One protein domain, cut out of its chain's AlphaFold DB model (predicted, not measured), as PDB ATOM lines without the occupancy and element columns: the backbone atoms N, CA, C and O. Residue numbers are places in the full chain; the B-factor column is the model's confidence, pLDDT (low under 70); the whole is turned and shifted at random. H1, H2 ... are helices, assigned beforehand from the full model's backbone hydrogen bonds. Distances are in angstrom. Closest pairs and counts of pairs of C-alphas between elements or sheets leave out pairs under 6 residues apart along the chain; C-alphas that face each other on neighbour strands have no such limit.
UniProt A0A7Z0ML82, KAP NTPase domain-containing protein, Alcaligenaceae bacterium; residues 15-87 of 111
ATOM      1  N   ARG A  15      12.109 -49.762  -4.248       68.19
ATOM      2  CA  ARG A  15      10.688 -49.456  -4.476       68.19
ATOM      3  C   ARG A  15      10.085 -48.474  -3.472       68.19
ATOM      4  O   ARG A  15       9.291 -47.631  -3.876       68.19
ATOM      5  N   LEU A  16      10.439 -48.548  -2.185       73.12
ATOM      6  CA  LEU A  16       9.911 -47.621  -1.176       73.12
ATOM      7  C   LEU A  16      10.413 -46.197  -1.435       73.12
ATOM      8  O   LEU A  16       9.634 -45.247  -1.399       73.12
ATOM      9  N   VAL A  17      11.704 -46.066  -1.751       79.56
ATOM     10  CA  VAL A  17      12.318 -44.782  -2.115       79.56
ATOM     11  C   VAL A  17      11.727 -44.264  -3.424       79.56
ATOM     12  O   VAL A  17      11.363 -43.095  -3.509       79.56
ATOM     13  N   ALA A  18      11.556 -45.136  -4.420       80.44
ATOM     14  CA  ALA A  18      10.968 -44.769  -5.701       80.44
ATOM     15  C   ALA A  18       9.531 -44.250  -5.545       80.44
ATOM     16  O   ALA A  18       9.180 -43.220  -6.122       80.44
ATOM     17  N   LYS A  19       8.728 -44.911  -4.703       80.69
ATOM     18  CA  LYS A  19       7.366 -44.484  -4.384       80.69
ATOM     19  C   LYS A  19       7.341 -43.136  -3.662       80.69
ATOM     20  O   LYS A  19       6.564 -42.271  -4.048       80.69
ATOM     21  N   ALA A  20       8.211 -42.928  -2.675       82.81
ATOM     22  CA  ALA A  20       8.320 -41.642  -1.985       82.81
ATOM     23  C   ALA A  20       8.712 -40.507  -2.950       82.81
ATOM     24  O   ALA A  20       8.119 -39.432  -2.918       82.81
ATOM     25  N   CYS A  21       9.657 -40.755  -3.866       82.56
ATOM     26  CA  CYS A  21      10.008 -39.796  -4.914       82.56
ATOM     27  C   CYS A  21       8.828 -39.500  -5.854       82.56
ATOM     28  O   CYS A  21       8.599 -38.340  -6.186       82.56
ATOM     29  N   ALA A  22       8.060 -40.516  -6.260       81.69
ATOM     30  CA  ALA A  22       6.877 -40.329  -7.100       81.69
ATOM     31  C   ALA A  22       5.775 -39.522  -6.384       81.69
ATOM     32  O   ALA A  22       5.140 -38.660  -6.994       81.69
ATOM     33  N   GLU A  23       5.572 -39.753  -5.084       82.25
ATOM     34  CA  GLU A  23       4.629 -38.981  -4.268       82.25
ATOM     35  C   GLU A  23       5.057 -37.519  -4.126       82.25
ATOM     36  O   GLU A  23       4.217 -36.638  -4.303       82.25
ATOM     37  N   LEU A  24       6.349 -37.253  -3.907       83.25
ATOM     38  CA  LEU A  24       6.894 -35.891  -3.882       83.25
ATOM     39  C   LEU A  24       6.647 -35.165  -5.208       83.25
ATOM     40  O   LEU A  24       6.115 -34.057  -5.208       83.25
ATOM     41  N   ILE A  25       6.960 -35.803  -6.342       80.94
ATOM     42  CA  ILE A  25       6.738 -35.228  -7.682       80.94
ATOM     43  C   ILE A  25       5.255 -34.897  -7.906       80.94
ATOM     44  O   ILE A  25       4.928 -33.894  -8.543       80.94
ATOM     45  N   ARG A  26       4.340 -35.708  -7.365       77.31
ATOM     46  CA  ARG A  26       2.896 -35.461  -7.446       77.31
ATOM     47  C   ARG A  26       2.453 -34.288  -6.573       77.31
ATOM     48  O   ARG A  26       1.632 -33.491  -7.019       77.31
ATOM     49  N   ASP A  27       2.969 -34.203  -5.350       79.44
ATOM     50  CA  ASP A  27       2.570 -33.186  -4.371       79.44
ATOM     51  C   ASP A  27       3.122 -31.794  -4.705       79.44
ATOM     52  O   ASP A  27       2.577 -30.783  -4.280       79.44
ATOM     53  N   THR A  28       4.159 -31.727  -5.550       72.88
ATOM     54  CA  THR A  28       4.829 -30.464  -5.886       72.88
ATOM     55  C   THR A  28       3.897 -29.460  -6.598       72.88
ATOM     56  O   THR A  28       4.200 -28.273  -6.644       72.88
ATOM     57  N   GLY A  29       2.735 -29.880  -7.125       63.28
ATOM     58  CA  GLY A  29       1.587 -28.990  -7.389       63.28
ATOM     59  C   GLY A  29       1.797 -27.814  -8.361       63.28
ATOM     60  O   GLY A  29       0.889 -27.001  -8.521       63.28
ATOM     61  N   GLY A  30       2.956 -27.719  -9.020       66.81
ATOM     62  CA  GLY A  30       3.346 -26.592  -9.872       66.81
ATOM     63  C   GLY A  30       4.728 -26.001  -9.566       66.81
ATOM     64  O   GLY A  30       5.227 -25.225 -10.381       66.81
ATOM     65  N   GLU A  31       5.372 -26.368  -8.457       74.94
ATOM     66  CA  GLU A  31       6.747 -25.947  -8.168       74.94
ATOM     67  C   GLU A  31       7.789 -26.866  -8.849       74.94
ATOM     68  O   GLU A  31       7.559 -28.060  -9.053       74.94
ATOM     69  N   PRO A  32       8.953 -26.339  -9.262       78.44
ATOM     70  CA  PRO A  32      10.035 -27.162  -9.788       78.44
ATOM     71  C   PRO A  32      10.836 -27.807  -8.645       78.44
ATOM     72  O   PRO A  32      11.458 -27.106  -7.848       78.44
ATOM     73  N   ILE A  33      10.893 -29.142  -8.598       80.31
ATOM     74  CA  ILE A  33      11.718 -29.896  -7.639       80.31
ATOM     75  C   ILE A  33      12.956 -30.496  -8.314       80.31
ATOM     76  O   ILE A  33      12.889 -31.037  -9.416       80.31
ATOM     77  N   SER A  34      14.105 -30.415  -7.639       82.06
ATOM     78  CA  SER A  34      15.347 -31.086  -8.043       82.06
ATOM     79  C   SER A  34      15.682 -32.198  -7.055       82.06
ATOM     80  O   SER A  34      15.852 -31.934  -5.867       82.06
ATOM     81  N   ILE A  35      15.801 -33.436  -7.539       82.44
ATOM     82  CA  ILE A  35      16.149 -34.604  -6.718       82.44
ATOM     83  C   ILE A  35      17.503 -35.145  -7.182       82.44
ATOM     84  O   ILE A  35      17.668 -35.518  -8.342       82.44
ATOM     85  N   GLY A  36      18.479 -35.188  -6.273       82.69
ATOM     86  CA  GLY A  36      19.803 -35.755  -6.525       82.69
ATOM     87  C   GLY A  36      19.929 -37.167  -5.959       82.69
ATOM     88  O   GLY A  36      19.665 -37.382  -4.780       82.69
ATOM     89  N   ILE A  37      20.374 -38.122  -6.779       81.00
ATOM     90  CA  ILE A  37      20.651 -39.500  -6.346       81.00
ATOM     91  C   ILE A  37      22.165 -39.714  -6.360       81.00
ATOM     92  O   ILE A  37      22.791 -39.759  -7.421       81.00
ATOM     93  N   SER A  38      22.758 -39.869  -5.180       78.31
ATOM     94  CA  SER A  38      24.178 -40.170  -5.006       78.31
ATOM     95  C   SER A  38      24.368 -41.590  -4.469       78.31
ATOM     96  O   SER A  38      23.519 -42.141  -3.775       78.31
ATOM     97  N   GLY A  39      25.475 -42.230  -4.841       76.94
ATOM     98  CA  GLY A  39      25.766 -43.605  -4.442       76.94
ATOM     99  C   GLY A  39      26.943 -44.190  -5.212       76.94
ATOM    100  O   GLY A  39      27.292 -43.702  -6.292       76.94
ATOM    101  N   GLY A  40      27.540 -45.254  -4.672       75.00
ATOM    102  CA  GLY A  40      28.685 -45.941  -5.274       75.00
ATOM    103  C   GLY A  40      28.416 -46.474  -6.686       75.00
ATOM    104  O   GLY A  40      27.269 -46.598  -7.134       75.00
ATOM    105  N   TRP A  41      29.481 -46.763  -7.427       76.00
ATOM    106  CA  TRP A  41      29.381 -47.444  -8.721       76.00
ATOM    107  C   TRP A  41      28.789 -48.850  -8.515       76.00
ATOM    108  O   TRP A  41      29.169 -49.532  -7.572       76.00
ATOM    109  N   GLY A  42      27.804 -49.249  -9.327       69.06
ATOM    110  CA  GLY A  42      27.071 -50.511  -9.137       69.06
ATOM    111  C   GLY A  42      25.960 -50.488  -8.074       69.06
ATOM    112  O   GLY A  42      25.308 -51.501  -7.860       69.06
ATOM    113  N   ALA A  43      25.677 -49.345  -7.438       69.44
ATOM    114  CA  ALA A  43      24.626 -49.235  -6.415       69.44
ATOM    115  C   ALA A  43      23.176 -49.234  -6.960       69.44
ATOM    116  O   ALA A  43      22.249 -48.966  -6.205       69.44
ATOM    117  N   GLY A  44      22.961 -49.449  -8.264       71.88
ATOM    118  CA  GLY A  44      21.611 -49.486  -8.848       71.88
ATOM    119  C   GLY A  44      20.918 -48.122  -8.994       71.88
ATOM    120  O   GLY A  44      19.698 -48.060  -9.101       71.88
ATOM    121  N   LYS A  45      21.667 -47.008  -9.029       82.25
ATOM    122  CA  LYS A  45      21.098 -45.650  -9.200       82.25
ATOM    123  C   LYS A  45      20.261 -45.519 -10.476       82.25
ATOM    124  O   LYS A  45      19.165 -44.973 -10.436       82.25
ATOM    125  N   SER A  46      20.763 -46.047 -11.593       76.38
ATOM    126  CA  SER A  46      20.042 -46.067 -12.872       76.38
ATOM    127  C   SER A  46      18.749 -46.881 -12.764       76.38
ATOM    128  O   SER A  46      17.698 -46.447 -13.236       76.38
ATOM    129  N   SER A  47      18.798 -48.018 -12.062       77.06
ATOM    130  CA  SER A  47      17.633 -48.864 -11.790       77.06
ATOM    131  C   SER A  47      16.586 -48.139 -10.937       77.06
ATOM    132  O   SER A  47      15.401 -48.215 -11.250       77.06
ATOM    133  N   LEU A  48      17.000 -47.367  -9.923       79.00
ATOM    134  CA  LEU A  48      16.105 -46.534  -9.107       79.00
ATOM    135  C   LEU A  48      15.370 -45.484  -9.954       79.00
ATOM    136  O   LEU A  48      14.152 -45.360  -9.845       79.00
ATOM    137  N   VAL A  49      16.084 -44.759 -10.823       80.56
ATOM    138  CA  VAL A  49      15.478 -43.743 -11.708       80.56
ATOM    139  C   VAL A  49      14.425 -44.376 -12.622       80.56
ATOM    140  O   VAL A  49      13.339 -43.825 -12.802       80.56
ATOM    141  N   ARG A  50      14.715 -45.565 -13.159       78.88
ATOM    142  CA  ARG A  50      13.787 -46.296 -14.028       78.88
ATOM    143  C   ARG A  50      12.564 -46.821 -13.269       78.88
ATOM    144  O   ARG A  50      11.464 -46.796 -13.815       78.88
ATOM    145  N   MET A  51      12.730 -47.230 -12.010       80.44
ATOM    146  CA  MET A  51      11.610 -47.584 -11.132       80.44
ATOM    147  C   MET A  51      10.715 -46.379 -10.833       80.44
ATOM    148  O   MET A  51       9.503 -46.498 -10.954       80.44
ATOM    149  N   VAL A  52      11.287 -45.208 -10.525       82.56
ATOM    150  CA  VAL A  52      10.509 -43.968 -10.325       82.56
ATOM    151  C   VAL A  52       9.672 -43.644 -11.563       82.56
ATOM    152  O   VAL A  52       8.479 -43.375 -11.440       82.56
ATOM    153  N   ALA A  53      10.272 -43.726 -12.756       79.56
ATOM    154  CA  ALA A  53       9.565 -43.505 -14.017       79.56
ATOM    155  C   ALA A  53       8.401 -44.493 -14.213       79.56
ATOM    156  O   ALA A  53       7.290 -44.080 -14.538       79.56
ATOM    157  N   SER A  54       8.628 -45.781 -13.945       80.44
ATOM    158  CA  SER A  54       7.596 -46.815 -14.079       80.44
ATOM    159  C   SER A  54       6.444 -46.652 -13.078       80.44
ATOM    160  O   SER A  54       5.289 -46.917 -13.425       80.44
ATOM    161  N   GLU A  55       6.725 -46.197 -11.852       79.00
ATOM    162  CA  GLU A  55       5.700 -45.903 -10.841       79.00
ATOM    163  C   GLU A  55       4.856 -44.680 -11.246       79.00
ATOM    164  O   GLU A  55       3.630 -44.729 -11.144       79.00
ATOM    165  N   LEU A  56       5.477 -43.626 -11.795       76.31
ATOM    166  CA  LEU A  56       4.764 -42.466 -12.356       76.31
ATOM    167  C   LEU A  56       3.794 -42.891 -13.473       76.31
ATOM    168  O   LEU A  56       2.614 -42.554 -13.409       76.31
ATOM    169  N   GLU A  57       4.249 -43.692 -14.442       74.81
ATOM    170  CA  GLU A  57       3.415 -44.178 -15.558       74.81
ATOM    171  C   GLU A  57       2.290 -45.134 -15.111       74.81
ATOM    172  O   GLU A  57       1.190 -45.136 -15.673       74.81
ATOM    173  N   SER A  58       2.546 -45.977 -14.107       68.69
ATOM    174  CA  SER A  58       1.565 -46.956 -13.612       68.69
ATOM    175  C   SER A  58       0.409 -46.289 -12.864       68.69
ATOM    176  O   SER A  58      -0.746 -46.718 -12.970       68.69
ATOM    177  N   VAL A  59       0.694 -45.208 -12.137       62.94
ATOM    178  CA  VAL A  59      -0.331 -44.433 -11.429       62.94
ATOM    179  C   VAL A  59      -1.241 -43.698 -12.419       62.94
ATOM    180  O   VAL A  59      -2.453 -43.681 -12.209       62.94
ATOM    181  N   GLU A  60      -0.715 -43.197 -13.543       59.44
ATOM    182  CA  GLU A  60      -1.531 -42.534 -14.575       59.44
ATOM    183  C   GLU A  60      -2.630 -43.443 -15.141       59.44
ATOM    184  O   GLU A  60      -3.789 -43.023 -15.227       59.44
ATOM    185  N   LYS A  61      -2.301 -44.712 -15.427       54.94
ATOM    186  CA  LYS A  61      -3.263 -45.726 -15.908       54.94
ATOM    187  C   LYS A  61      -4.390 -46.004 -14.910       54.94
ATOM    188  O   LYS A  61      -5.479 -46.400 -15.312       54.94
ATOM    189  N   SER A  62      -4.131 -45.784 -13.624       54.41
ATOM    190  CA  SER A  62      -5.078 -46.050 -12.538       54.41
ATOM    191  C   SER A  62      -6.063 -44.896 -12.319       54.41
ATOM    192  O   SER A  62      -7.164 -45.109 -11.820       54.41
ATOM    193  N   THR A  63      -5.693 -43.669 -12.701       54.12
ATOM    194  CA  THR A  63      -6.489 -42.448 -12.458       54.12
ATOM    195  C   THR A  63      -7.431 -42.030 -13.594       54.12
ATOM    196  O   THR A  63      -8.084 -40.995 -13.474       54.12
ATOM    197  N   GLY A  64      -7.545 -42.803 -14.682       47.75
ATOM    198  CA  GLY A  64      -8.590 -42.623 -15.709       47.75
ATOM    199  C   GLY A  64      -8.627 -41.254 -16.411       47.75
ATOM    200  O   GLY A  64      -9.596 -40.942 -17.096       47.75
ATOM    201  N   SER A  65      -7.604 -40.415 -16.237       46.38
ATOM    202  CA  SER A  65      -7.499 -39.119 -16.905       46.38
ATOM    203  C   SER A  65      -6.744 -39.302 -18.215       46.38
ATOM    204  O   SER A  65      -5.555 -39.597 -18.208       46.38
ATOM    205  N   GLU A  66      -7.435 -39.102 -19.334       49.00
ATOM    206  CA  GLU A  66      -6.974 -39.326 -20.718       49.00
ATOM    207  C   GLU A  66      -5.840 -38.395 -21.206       49.00
ATOM    208  O   GLU A  66      -5.647 -38.190 -22.404       49.00
ATOM    209  N   LYS A  67      -5.064 -37.805 -20.295       48.66
ATOM    210  CA  LYS A  67      -3.890 -36.991 -20.612       48.66
ATOM    211  C   LYS A  67      -2.745 -37.415 -19.709       48.66
ATOM    212  O   LYS A  67      -2.806 -37.156 -18.510       48.66
ATOM    213  N   SER A  68      -1.709 -38.012 -20.297       53.94
ATOM    214  CA  SER A  68      -0.406 -38.196 -19.656       53.94
ATOM    215  C   SER A  68       0.071 -36.843 -19.123       53.94
ATOM    216  O   SER A  68       0.394 -35.938 -19.896       53.94
ATOM    217  N   LYS A  69       0.016 -36.667 -17.802       65.44
ATOM    218  CA  LYS A  69       0.478 -35.477 -17.081       65.44
ATOM    219  C   LYS A  69       1.999 -35.462 -16.968       65.44
ATOM    220  O   LYS A  69       2.564 -34.380 -16.814       65.44
ATOM    221  N   TYR A  70       2.654 -36.618 -17.066       68.62
ATOM    222  CA  TYR A  70       4.098 -36.739 -16.888       68.62
ATOM    223  C   TYR A  70       4.802 -37.164 -18.183       68.62
ATOM    224  O   TYR A  70       4.460 -38.164 -18.805       68.62
ATOM    225  N   VAL A  71       5.826 -36.402 -18.578       72.31
ATOM    226  CA  VAL A  71       6.750 -36.755 -19.664       72.31
ATOM    227  C   VAL A  71       8.120 -36.992 -19.044       72.31
ATOM    228  O   VAL A  71       8.744 -36.063 -18.533       72.31
ATOM    229  N   VAL A  72       8.588 -38.242 -19.066       73.88
ATOM    230  CA  VAL A  72       9.901 -38.612 -18.525       73.88
ATOM    231  C   VAL A  72      10.954 -38.479 -19.621       73.88
ATOM    232  O   VAL A  72      10.949 -39.227 -20.596       73.88
ATOM    233  N   VAL A  73      11.892 -37.548 -19.448       77.06
ATOM    234  CA  VAL A  73      13.049 -37.391 -20.340       77.06
ATOM    235  C   VAL A  73      14.277 -37.962 -19.643       77.06
ATOM    236  O   VAL A  73      14.724 -37.442 -18.625       77.06
ATOM    237  N   THR A  74      14.825 -39.050 -20.187       75.88
ATOM    238  CA  THR A  74      16.061 -39.652 -19.670       75.88
ATOM    239  C   THR A  74      17.250 -39.102 -20.446       75.88
ATOM    240  O   THR A  74      17.321 -39.263 -21.662       75.88
ATOM    241  N   PHE A  75      18.196 -38.477 -19.749       71.75
ATOM    242  CA  PHE A  75      19.432 -37.966 -20.337       71.75
ATOM    243  C   PHE A  75      20.634 -38.683 -19.724       71.75
ATOM    244  O   PHE A  75      20.763 -38.744 -18.501       71.75
ATOM    245  N   ASN A  76      21.517 -39.220 -20.568       72.12
ATOM    246  CA  ASN A  76      22.789 -39.790 -20.135       72.12
ATOM    247  C   ASN A  76      23.932 -38.823 -20.494       72.12
ATOM    248  O   ASN A  76      24.305 -38.754 -21.666       72.12
ATOM    249  N   PRO A  77      24.531 -38.118 -19.514       62.62
ATOM    250  CA  PRO A  77      25.574 -37.124 -19.773       62.62
ATOM    251  C   PRO A  77      26.827 -37.687 -20.448       62.62
ATOM    252  O   PRO A  77      27.526 -36.963 -21.147       62.62
ATOM    253  N   TRP A  78      27.122 -38.977 -20.263       63.53
ATOM    254  CA  TRP A  78      28.319 -39.601 -20.832       63.53
ATOM    255  C   TRP A  78      28.225 -39.838 -22.337       63.53
ATOM    256  O   TRP A  78      29.255 -39.880 -23.007       63.53
ATOM    257  N   LEU A  79      27.009 -39.979 -22.870       57.56
ATOM    258  CA  LEU A  79      26.798 -40.192 -24.302       57.56
ATOM    259  C   LEU A  79      26.982 -38.893 -25.111       57.56
ATOM    260  O   LEU A  79      27.179 -38.943 -26.320       57.56
ATOM    261  N   TYR A  80      26.957 -37.737 -24.443       55.16
ATOM    262  CA  TYR A  80      27.008 -36.412 -25.053       55.16
ATOM    263  C   TYR A  80      28.210 -35.625 -24.517       55.16
ATOM    264  O   TYR A  80      28.062 -34.618 -23.830       55.16
ATOM    265  N   GLN A  81      29.430 -36.069 -24.839       54.91
ATOM    266  CA  GLN A  81      30.644 -35.275 -24.587       54.91
ATOM    267  C   GLN A  81      30.733 -34.006 -25.470       54.91
ATOM    268  O   GLN A  81      31.602 -33.167 -25.248       54.91
ATOM    269  N   GLY A  82      29.833 -33.837 -26.451       52.75
ATOM    270  CA  GLY A  82      29.703 -32.638 -27.285       52.75
ATOM    271  C   GLY A  82      28.547 -31.747 -26.823       52.75
ATOM    272  O   GLY A  82      27.382 -32.079 -27.015       52.75
ATOM    273  N   PHE A  83      28.874 -30.600 -26.230       53.97
ATOM    274  CA  PHE A  83      27.952 -29.609 -25.649       53.97
ATOM    275  C   PHE A  83      26.982 -28.948 -26.663       53.97
ATOM    276  O   PHE A  83      25.991 -28.341 -26.258       53.97
ATOM    277  N   GLU A  84      27.232 -29.088 -27.968       53.78
ATOM    278  CA  GLU A  84      26.503 -28.375 -29.032       53.78
ATOM    279  C   GLU A  84      25.269 -29.130 -29.573       53.78
ATOM    280  O   GLU A  84      24.264 -28.498 -29.893       53.78
ATOM    281  N   ASP A  85      25.253 -30.468 -29.582       53.62
ATOM    282  CA  ASP A  85      24.130 -31.230 -30.169       53.62
ATOM    283  C   ASP A  85      22.940 -31.417 -29.212       53.62
ATOM    284  O   ASP A  85      21.788 -31.533 -29.639       53.62
ATOM    285  N   ALA A  86      23.182 -31.389 -27.896       51.94
ATOM    286  CA  ALA A  86      22.125 -31.565 -26.894       51.94
ATOM    287  C   ALA A  86      21.167 -30.359 -26.818       51.94
ATOM    288  O   ALA A  86      19.981 -30.528 -26.524       51.94
ATOM    289  N   ARG A  87      21.648 -29.142 -27.117       51.75
ATOM    290  CA  ARG A  87      20.817 -27.922 -27.143       51.75
ATOM    291  C   ARG A  87      19.844 -27.928 -28.318       51.75
ATOM    292  O   ARG A  87      18.677 -27.584 -28.144       51.75
TER     293      ARG A  87
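This is residues 15 to 87 of the 111 residues of the protein "KAP NTPase domain-containing protein" of Alcaligenaceae bacterium (UniProt A0A7Z0ML82). One long helix, H2, is crossed at a steep angle by a shorter helix, H1, which packs on residues 48 to 56 of it, and two long unnamed stretches loop away from this pair. Residues 28 to 44 swing from the end of H1 round to the start of H2; after H2 the chain folds back, residues 68 to 77 run back along it, and residues 78 to 85 stick out beyond. The printed part has 73 residues with two named helices, H1 then H2, and no named strand; the class is all helix, though under half of the residues, 31 of 73, are in named elements. The whole is loose, with a radius of gyration of the C-alphas of 14.4 A and spans of 41 by 29 by 22 A.

H2, the longest helix, holds residues 45 to 62 and measures 26.4 A from C-alpha 45 at (21.098, -45.650, -9.200) to C-alpha 62 at (-5.078, -46.050, -12.538). H1 holds residues 15 to 27, 18.2 A from first to last C-alpha, and begins at C-alpha 15 at (10.688, -49.456, -4.476).

H2 touches H1 with residues 48 to 56 alone. The closest C-alphas of the two are those of Val 52 and Ala 18, 4.7 A apart. Their lines stand at a steep tilt of 57 degrees, and they run the same way. Every O i to N i+4 pair is within hydrogen-bond range in H1, and 12 of 14 are in H2.

The two C-alphas farthest apart, those of Gly 64 and Gly 82, are 41.2 A apart. The link from H1 to H2 is long, with 17 residues. Residues 27 to 32, 38 to 44, 61 to 67 and 78 to 85 stand free. The printed part has no cut. Its mean pLDDT is 70.3; residues 58 to 70 and 77 to 87 are among those under 70.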